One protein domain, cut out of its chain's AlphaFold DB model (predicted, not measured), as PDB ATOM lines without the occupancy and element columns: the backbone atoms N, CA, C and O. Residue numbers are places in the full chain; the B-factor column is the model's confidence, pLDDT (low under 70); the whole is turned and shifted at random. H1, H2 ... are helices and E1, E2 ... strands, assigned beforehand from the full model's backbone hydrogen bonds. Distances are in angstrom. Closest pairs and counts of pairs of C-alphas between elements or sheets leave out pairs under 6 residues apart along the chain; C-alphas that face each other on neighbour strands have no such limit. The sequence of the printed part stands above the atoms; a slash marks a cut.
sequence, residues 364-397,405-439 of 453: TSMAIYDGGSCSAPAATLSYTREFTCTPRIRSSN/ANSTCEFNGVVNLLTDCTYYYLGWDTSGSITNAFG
ATOM      1  N   THR A 364      77.728 137.424 115.791       78.94
ATOM      2  CA  THR A 364      76.938 136.508 116.610       78.94
ATOM      3  C   THR A 364      77.335 135.088 116.225       78.94
ATOM      4  O   THR A 364      77.141 134.649 115.093       78.94
ATOM      5  N   SER A 365      77.939 134.367 117.160       84.38
ATOM      6  CA  SER A 365      78.168 132.929 117.048       84.38
ATOM      7  C   SER A 365      76.934 132.185 117.545       84.38
ATOM      8  O   SER A 365      76.395 132.531 118.593       84.38
ATOM      9  N   MET A 366      76.484 131.168 116.814       85.25
ATOM     10  CA  MET A 366      75.346 130.329 117.192       85.25
ATOM     11  C   MET A 366      75.691 128.854 117.009       85.25
ATOM     12  O   MET A 366      75.864 128.386 115.880       85.25
ATOM     13  N   ALA A 367      75.769 128.123 118.120       85.06
ATOM     14  CA  ALA A 367      75.947 126.676 118.149       85.06
ATOM     15  C   ALA A 367      74.604 125.967 118.370       85.06
ATOM     16  O   ALA A 367      73.848 126.325 119.275       85.06
ATOM     17  N   ILE A 368      74.332 124.941 117.565       85.81
ATOM     18  CA  ILE A 368      73.132 124.103 117.636       85.81
ATOM     19  C   ILE A 368      73.534 122.703 118.084       85.81
ATOM     20  O   ILE A 368      74.441 122.111 117.501       85.81
ATOM     21  N   TYR A 369      72.847 122.156 119.085       85.19
ATOM     22  CA  TYR A 369      73.097 120.818 119.620       85.19
ATOM     23  C   TYR A 369      71.872 119.915 119.425       85.19
ATOM     24  O   TYR A 369      70.765 120.260 119.843       85.19
ATOM     25  N   ASP A 370      72.096 118.720 118.864       77.50
ATOM     26  CA  ASP A 370      71.066 117.686 118.640       77.50
ATOM     27  C   ASP A 370      70.708 116.892 119.920       77.50
ATOM     28  O   ASP A 370      69.880 115.980 119.901       77.50
ATOM     29  N   GLY A 371      71.344 117.217 121.051       67.31
ATOM     30  CA  GLY A 371      71.143 116.580 122.356       67.31
ATOM     31  C   GLY A 371      70.362 117.451 123.340       67.31
ATOM     32  O   GLY A 371      70.051 118.601 123.063       67.31
ATOM     33  N   GLY A 372      70.071 116.918 124.533       67.50
ATOM     34  CA  GLY A 372      69.382 117.638 125.617       67.50
ATOM     35  C   GLY A 372      70.246 118.650 126.388       67.50
ATOM     36  O   GLY A 372      69.812 119.137 127.430       67.50
ATOM     37  N   SER A 373      71.473 118.919 125.933       75.81
ATOM     38  CA  SER A 373      72.416 119.847 126.560       75.81
ATOM     39  C   SER A 373      73.311 120.522 125.518       75.81
ATOM     40  O   SER A 373      73.532 119.982 124.438       75.81
ATOM     41  N   CYS A 374      73.881 121.674 125.874       78.00
ATOM     42  CA  CYS A 374      74.877 122.392 125.070       78.00
ATOM     43  C   CYS A 374      76.290 121.854 125.331       78.00
ATOM     44  O   CYS A 374      77.203 122.590 125.700       78.00
ATOM     45  N   SER A 375      76.442 120.535 125.251       78.50
ATOM     46  CA  SER A 375      77.717 119.853 125.457       78.50
ATOM     47  C   SER A 375      78.290 119.457 124.107       78.50
ATOM     48  O   SER A 375      77.566 118.905 123.283       78.50
ATOM     49  N   ALA A 376      79.578 119.727 123.890       70.56
ATOM     50  CA  ALA A 376      80.258 119.327 122.668       70.56
ATOM     51  C   ALA A 376      80.108 117.809 122.397       70.56
ATOM     52  O   ALA A 376      80.095 117.019 123.350       70.56
ATOM     53  N   PRO A 377      80.036 117.393 121.120       81.12
ATOM     54  CA  PRO A 377      80.053 118.248 119.934       81.12
ATOM     55  C   PRO A 377      78.676 118.856 119.612       81.12
ATOM     56  O   PRO A 377      77.642 118.196 119.708       81.12
ATOM     57  N   ALA A 378      78.678 120.112 119.174       84.44
ATOM     58  CA  ALA A 378      77.554 120.731 118.488       84.44
ATOM     59  C   ALA A 378      77.322 120.052 117.127       84.44
ATOM     60  O   ALA A 378      78.251 119.532 116.510       84.44
ATOM     61  N   ALA A 379      76.082 120.087 116.647       85.88
ATOM     62  CA  ALA A 379      75.723 119.659 115.301       85.88
ATOM     63  C   ALA A 379      76.191 120.681 114.254       85.88
ATOM     64  O   ALA A 379      76.754 120.312 113.224       85.88
ATOM     65  N   THR A 380      76.003 121.973 114.538       87.31
ATOM     66  CA  THR A 380      76.445 123.075 113.675       87.31
ATOM     67  C   THR A 380      76.868 124.281 114.502       87.31
ATOM     68  O   THR A 380      76.282 124.554 115.547       87.31
ATOM     69  N   LEU A 381      77.837 125.041 113.994       85.69
ATOM     70  CA  LEU A 381      78.213 126.362 114.487       85.69
ATOM     71  C   LEU A 381      78.166 127.327 113.305       85.69
ATOM     72  O   LEU A 381      78.713 127.024 112.245       85.69
ATOM     73  N   SER A 382      77.516 128.468 113.488       86.38
ATOM     74  CA  SER A 382      77.409 129.514 112.472       86.38
ATOM     75  C   SER A 382      77.811 130.866 113.044       86.38
ATOM     76  O   SER A 382      77.710 131.082 114.251       86.38
ATOM     77  N   TYR A 383      78.278 131.754 112.168       81.19
ATOM     78  CA  TYR A 383      78.600 133.138 112.494       81.19
ATOM     79  C   TYR A 383      77.770 134.059 111.610       81.19
ATOM     80  O   TYR A 383      77.888 134.007 110.384       81.19
ATOM     81  N   THR A 384      76.955 134.908 112.221       77.06
ATOM     82  CA  THR A 384      76.133 135.905 111.530       77.06
ATOM     83  C   THR A 384      76.613 137.311 111.876       77.06
ATOM     84  O   THR A 384      77.062 137.589 112.990       77.06
ATOM     85  N   ARG A 385      76.587 138.214 110.888       73.25
ATOM     86  CA  ARG A 385      76.802 139.645 111.131       73.25
ATOM     87  C   ARG A 385      75.456 140.266 111.455       73.25
ATOM     88  O   ARG A 385      74.635 140.449 110.564       73.25
ATOM     89  N   GLU A 386      75.247 140.552 112.729       69.56
ATOM     90  CA  GLU A 386      74.072 141.249 113.242       69.56
ATOM     91  C   GLU A 386      74.510 142.614 113.792       69.56
ATOM     92  O   GLU A 386      75.662 142.790 114.199       69.56
ATOM     93  N   PHE A 387      73.620 143.608 113.772       64.56
ATOM     94  CA  PHE A 387      73.949 144.962 114.244       64.56
ATOM     95  C   PHE A 387      73.994 145.077 115.759       64.56
ATOM     96  O   PHE A 387      74.716 145.917 116.293       64.56
ATOM     97  N   THR A 388      73.240 144.226 116.445       66.75
ATOM     98  CA  THR A 388      73.328 144.077 117.885       66.75
ATOM     99  C   THR A 388      73.927 142.739 118.215       66.75
ATOM    100  O   THR A 388      73.543 141.725 117.638       66.75
ATOM    101  N   CYS A 389      74.811 142.729 119.191       68.75
ATOM    102  CA  CYS A 389      75.292 141.497 119.763       68.75
ATOM    103  C   CYS A 389      75.423 141.711 121.261       68.75
ATOM    104  O   CYS A 389      76.077 142.654 121.690       68.75
ATOM    105  N   THR A 390      74.787 140.860 122.067       67.12
ATOM    106  CA  THR A 390      74.897 140.937 123.529       67.12
ATOM    107  C   THR A 390      76.053 140.064 124.004       67.12
ATOM    108  O   THR A 390      75.870 138.850 124.122       67.12
ATOM    109  N   PRO A 391      77.248 140.638 124.265       61.06
ATOM    110  CA  PRO A 391      78.389 139.849 124.689       61.06
ATOM    111  C   PRO A 391      78.122 139.228 126.052       61.06
ATOM    112  O   PRO A 391      77.515 139.823 126.948       61.06
ATOM    113  N   ARG A 392      78.659 138.028 126.239       65.81
ATOM    114  CA  ARG A 392      78.698 137.376 127.540       65.81
ATOM    115  C   ARG A 392      79.385 138.278 128.575       65.81
ATOM    116  O   ARG A 392      80.513 138.727 128.364       65.81
ATOM    117  N   ILE A 393      78.765 138.479 129.741       45.66
ATOM    118  CA  ILE A 393      79.441 139.138 130.869       45.66
ATOM    119  C   ILE A 393      80.586 138.226 131.340       45.66
ATOM    120  O   ILE A 393      80.374 137.261 132.075       45.66
ATOM    121  N   ARG A 394      81.825 138.529 130.938       44.19
ATOM    122  CA  ARG A 394      83.019 137.971 131.586       44.19
ATOM    123  C   ARG A 394      83.262 138.769 132.860       44.19
ATOM    124  O   ARG A 394      83.766 139.884 132.808       44.19
ATOM    125  N   SER A 395      82.907 138.204 134.011       32.81
ATOM    126  CA  SER A 395      83.353 138.741 135.299       32.81
ATOM    127  C   SER A 395      84.885 138.792 135.309       32.81
ATOM    128  O   SER A 395      85.552 137.758 135.345       32.81
ATOM    129  N   SER A 396      85.455 139.995 135.257       33.69
ATOM    130  CA  SER A 396      86.890 140.252 135.376       33.69
ATOM    131  C   SER A 396      87.324 140.145 136.838       33.69
ATOM    132  O   SER A 396      87.784 141.120 137.419       33.69
ATOM    133  N   ASN A 397      87.096 138.991 137.463       35.09
ATOM    134  CA  ASN A 397      87.627 138.636 138.776       35.09
ATOM    135  C   ASN A 397      87.509 137.119 138.988       35.09
ATOM    136  O   ASN A 397      86.704 136.662 139.792       35.09
ATOM    137  N   ALA A 405      77.779 132.650 134.455       33.97
ATOM    138  CA  ALA A 405      76.584 133.439 134.731       33.97
ATOM    139  C   ALA A 405      76.121 134.080 133.413       33.97
ATOM    140  O   ALA A 405      76.848 134.883 132.834       33.97
ATOM    141  N   ASN A 406      74.938 133.658 132.945       38.62
ATOM    142  CA  ASN A 406      74.261 133.995 131.681       38.62
ATOM    143  C   ASN A 406      74.736 133.314 130.384       38.62
ATOM    144  O   ASN A 406      74.803 133.930 129.331       38.62
ATOM    145  N   SER A 407      74.972 132.002 130.429       49.31
ATOM    146  CA  SER A 407      74.803 131.141 129.247       49.31
ATOM    147  C   SER A 407      73.635 130.195 129.511       49.31
ATOM    148  O   SER A 407      73.829 129.095 130.039       49.31
ATOM    149  N   THR A 408      72.406 130.629 129.245       55.91
ATOM    150  CA  THR A 408      71.297 129.683 129.175       55.91
ATOM    151  C   THR A 408      71.475 128.914 127.878       55.91
ATOM    152  O   THR A 408      71.395 129.469 126.794       55.91
ATOM    153  N   CYS A 409      71.814 127.632 127.999       68.00
ATOM    154  CA  CYS A 409      71.572 126.693 126.919       68.00
ATOM    155  C   CYS A 409      70.067 126.740 126.648       68.00
ATOM    156  O   CYS A 409      69.281 126.290 127.487       68.00
ATOM    157  N   GLU A 410      69.669 127.405 125.570       71.94
ATOM    158  CA  GLU A 410      68.271 127.722 125.320       71.94
ATOM    159  C   GLU A 410      67.649 126.651 124.443       71.94
ATOM    160  O   GLU A 410      68.086 126.397 123.324       71.94
ATOM    161  N   PHE A 411      66.609 126.008 124.965       72.12
ATOM    162  CA  PHE A 411      65.828 125.060 124.194       72.12
ATOM    163  C   PHE A 411      64.736 125.810 123.430       72.12
ATOM    164  O   PHE A 411      63.777 126.296 124.031       72.12
ATOM    165  N   ASN A 412      64.844 125.868 122.102       65.94
ATOM    166  CA  ASN A 412      63.877 126.578 121.253       65.94
ATOM    167  C   ASN A 412      62.609 125.760 120.926       65.94
ATOM    168  O   ASN A 412      61.838 126.130 120.043       65.94
ATOM    169  N   GLY A 413      62.405 124.621 121.598       60.47
ATOM    170  CA  GLY A 413      61.324 123.676 121.308       60.47
ATOM    171  C   GLY A 413      61.738 122.494 120.425       60.47
ATOM    172  O   GLY A 413      60.997 121.511 120.370       60.47
ATOM    173  N   VAL A 414      62.907 122.554 119.772       65.50
ATOM    174  CA  VAL A 414      63.420 121.499 118.875       65.50
ATOM    175  C   VAL A 414      64.885 121.158 119.162       65.50
ATOM    176  O   VAL A 414      65.225 119.982 119.246       65.50
ATOM    177  N   VAL A 415      65.739 122.165 119.352       75.88
ATOM    178  CA  VAL A 415      67.189 122.027 119.571       75.88
ATOM    179  C   VAL A 415      67.653 122.906 120.728       75.88
ATOM    180  O   VAL A 415      66.961 123.845 121.130       75.88
ATOM    181  N   ASN A 416      68.832 122.594 121.261       76.56
ATOM    182  CA  ASN A 416      69.515 123.445 122.228       76.56
ATOM    183  C   ASN A 416      70.459 124.409 121.505       76.56
ATOM    184  O   ASN A 416      71.236 123.990 120.645       76.56
ATOM    185  N   LEU A 417      70.381 125.687 121.865       78.06
ATOM    186  CA  LEU A 417      71.122 126.785 121.257       78.06
ATOM    187  C   LEU A 417      72.062 127.430 122.272       78.06
ATOM    188  O   LEU A 417      71.717 127.607 123.443       78.06
ATOM    189  N   LEU A 418      73.241 127.815 121.794       78.88
ATOM    190  CA  LEU A 418      74.178 128.657 122.526       78.88
ATOM    191  C   LEU A 418      74.628 129.806 121.623       78.88
ATOM    192  O   LEU A 418      75.171 129.556 120.547       78.88
ATOM    193  N   THR A 419      74.420 131.039 122.080       76.19
ATOM    194  CA  THR A 419      74.796 132.264 121.364       76.19
ATOM    195  C   THR A 419      75.828 133.081 122.140       76.19
ATOM    196  O   THR A 419      75.709 133.217 123.358       76.19
ATOM    197  N   ASP A 420      76.829 133.635 121.453       77.06
ATOM    198  CA  ASP A 420      77.828 134.556 122.031       77.06
ATOM    199  C   ASP A 420      78.353 135.535 120.970       77.06
ATOM    200  O   ASP A 420      78.255 135.264 119.772       77.06
ATOM    201  N   CYS A 421      78.961 136.636 121.406       78.38
ATOM    202  CA  CYS A 421      79.558 137.654 120.544       78.38
ATOM    203  C   CYS A 421      81.068 137.494 120.473       78.38
ATOM    204  O   CYS A 421      81.764 137.451 121.494       78.38
ATOM    205  N   THR A 422      81.600 137.413 119.258       77.12
ATOM    206  CA  THR A 422      83.032 137.191 119.069       77.12
ATOM    207  C   THR A 422      83.550 137.798 117.783       77.12
ATOM    208  O   THR A 422      82.834 137.926 116.795       77.12
ATOM    209  N   TYR A 423      84.829 138.155 117.779       77.00
ATOM    210  CA  TYR A 423      85.497 138.489 116.537       77.00
ATOM    211  C   TYR A 423      85.963 137.205 115.866       77.00
ATOM    212  O   TYR A 423      86.718 136.435 116.462       77.00
ATOM    213  N   TYR A 424      85.532 137.017 114.624       78.56
ATOM    214  CA  TYR A 424      85.934 135.906 113.780       78.56
ATOM    215  C   TYR A 424      86.984 136.359 112.759       78.56
ATOM    216  O   TYR A 424      86.792 137.353 112.056       78.56
ATOM    217  N   TYR A 425      88.080 135.611 112.664       77.12
ATOM    218  CA  TYR A 425      89.200 135.860 111.765       77.12
ATOM    219  C   TYR A 425      89.689 134.545 111.151       77.12
ATOM    220  O   TYR A 425      90.421 133.805 111.802       77.12
ATOM    221  N   LEU A 426      89.341 134.284 109.887       76.69
ATOM    222  CA  LEU A 426      89.957 133.237 109.053       76.69
ATOM    223  C   LEU A 426      90.063 131.872 109.763       76.69
ATOM    224  O   LEU A 426      91.158 131.350 109.983       76.69
ATOM    225  N   GLY A 427      88.922 131.320 110.180       75.69
ATOM    226  CA  GLY A 427      88.863 130.051 110.916       75.69
ATOM    227  C   GLY A 427      89.227 130.110 112.406       75.69
ATOM    228  O   GLY A 427      89.351 129.060 113.039       75.69
ATOM    229  N   TRP A 428      89.389 131.300 112.983       79.12
ATOM    230  CA  TRP A 428      89.655 131.504 114.409       79.12
ATOM    231  C   TRP A 428      88.679 132.502 115.032       79.12
ATOM    232  O   TRP A 428      88.223 133.427 114.365       79.12
ATOM    233  N   ASP A 429      88.381 132.345 116.324       78.94
ATOM    234  CA  ASP A 429      87.498 133.243 117.063       78.94
ATOM    235  C   ASP A 429      88.075 133.642 118.435       78.94
ATOM    236  O   ASP A 429      88.743 132.853 119.109       78.94
ATOM    237  N   THR A 430      87.808 134.874 118.880       77.44
ATOM    238  CA  THR A 430      88.363 135.417 120.139       77.44
ATOM    239  C   THR A 430      87.689 134.887 121.408       77.44
ATOM    240  O   THR A 430      88.197 135.086 122.518       77.44
ATOM    241  N   SER A 431      86.515 134.269 121.284       71.50
ATOM    242  CA  SER A 431      85.726 133.769 122.419       71.50
ATOM    243  C   SER A 431      85.979 132.291 122.726       71.50
ATOM    244  O   SER A 431      85.608 131.824 123.804       71.50
ATOM    245  N   GLY A 432      86.642 131.568 121.818       75.50
ATOM    246  CA  GLY A 432      86.767 130.114 121.868       75.50
ATOM    247  C   GLY A 432      85.450 129.394 121.562       75.50
ATOM    248  O   GLY A 432      85.273 128.256 121.987       75.50
ATOM    249  N   SER A 433      84.512 130.042 120.867       79.94
ATOM    250  CA  SER A 433      83.223 129.475 120.447       79.94
ATOM    251  C   SER A 433      83.400 128.220 119.585       79.94
ATOM    252  O   SER A 433      82.678 127.249 119.807       79.94
ATOM    253  N   ILE A 434      84.415 128.168 118.710       82.12
ATOM    254  CA  ILE A 434      84.743 126.959 117.927       82.12
ATOM    255  C   ILE A 434      85.136 125.811 118.862       82.12
ATOM    256  O   ILE A 434      84.600 124.707 118.764       82.12
ATOM    257  N   THR A 435      86.043 126.083 119.802       79.38
ATOM    258  CA  THR A 435      86.529 125.095 120.776       79.38
ATOM    259  C   THR A 435      85.418 124.629 121.717       79.38
ATOM    260  O   THR A 435      85.301 123.444 122.011       79.38
ATOM    261  N   ASN A 436      84.549 125.533 122.163       78.12
ATOM    262  CA  ASN A 436      83.424 125.187 123.030       78.12
ATOM    263  C   ASN A 436      82.359 124.356 122.295       78.12
ATOM    264  O   ASN A 436      81.720 123.498 122.906       78.12
ATOM    265  N   ALA A 437      82.161 124.598 120.996       82.06
ATOM    266  CA  ALA A 437      81.203 123.860 120.183       82.06
ATOM    267  C   ALA A 437      81.699 122.448 119.845       82.06
ATOM    268  O   ALA A 437      80.933 121.497 119.982       82.06
ATOM    269  N   PHE A 438      82.961 122.288 119.437       84.06
ATOM    270  CA  PHE A 438      83.467 121.027 118.877       84.06
ATOM    271  C   PHE A 438      84.563 120.333 119.701       84.06
ATOM    272  O   PHE A 438      85.030 119.276 119.289       84.06
ATOM    273  N   GLY A 439      84.944 120.861 120.866       74.69
ATOM    274  CA  GLY A 439      86.017 120.308 121.703       74.69
ATOM    275  C   GLY A 439      87.394 120.906 121.403       74.69
ATOM    276  O   GLY A 439      87.532 121.820 120.583       74.69
TER     277      GLY A 439
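What this domain is: This is residues 364 to 397 and 405 to 439 of the 453 residues of an uncharacterized protein of Phytophthora fragariae (UniProt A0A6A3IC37). What is the picture? With little regular structure, a three-strand antiparallel sheet, order E2, E1, E3, has short helix H1 over one face; loops make the rest. How large? Of 69 printed residues, 24 are in named elements, E1, E2, E3, H1 along the chain, class mixed. It is compact, radius of gyration of the C-alphas 11.9 A, spanning 29 by 29 by 25 A.

Where its parts are: Which strands? E1 is residues 364 to 369, 16.4 A, from C-alpha 364 at (76.938, 136.508, 116.610); E2 380 to 384, 13.0 A; E3 416 to 422, 19.5 A. Which helix? H1 is residues 433 to 438, 8.6 A, ending at (83.467, 121.027, 118.877).

How they stand to each other: What pairs? Hairpin E1 and E2 has N 366 and O 382 within hydrogen-bond range, 2.8 A; E1 and E3 have N 365 and O 420, 2.8 A. Where is H1? It is on the sheet, height 8.6 A; the closest C-alphas of E1 and H1, Ala 367 and Ala 437, are 6.3 A apart. In H1 every O i to N i+4 pair is within range.

The domain as a whole: Any cut? Residues 398 to 404 are not printed; C-alphas 397 and 405 are 12.9 A apart. Low confidence? 22 residues are under pLDDT 70, among them 386 to 397.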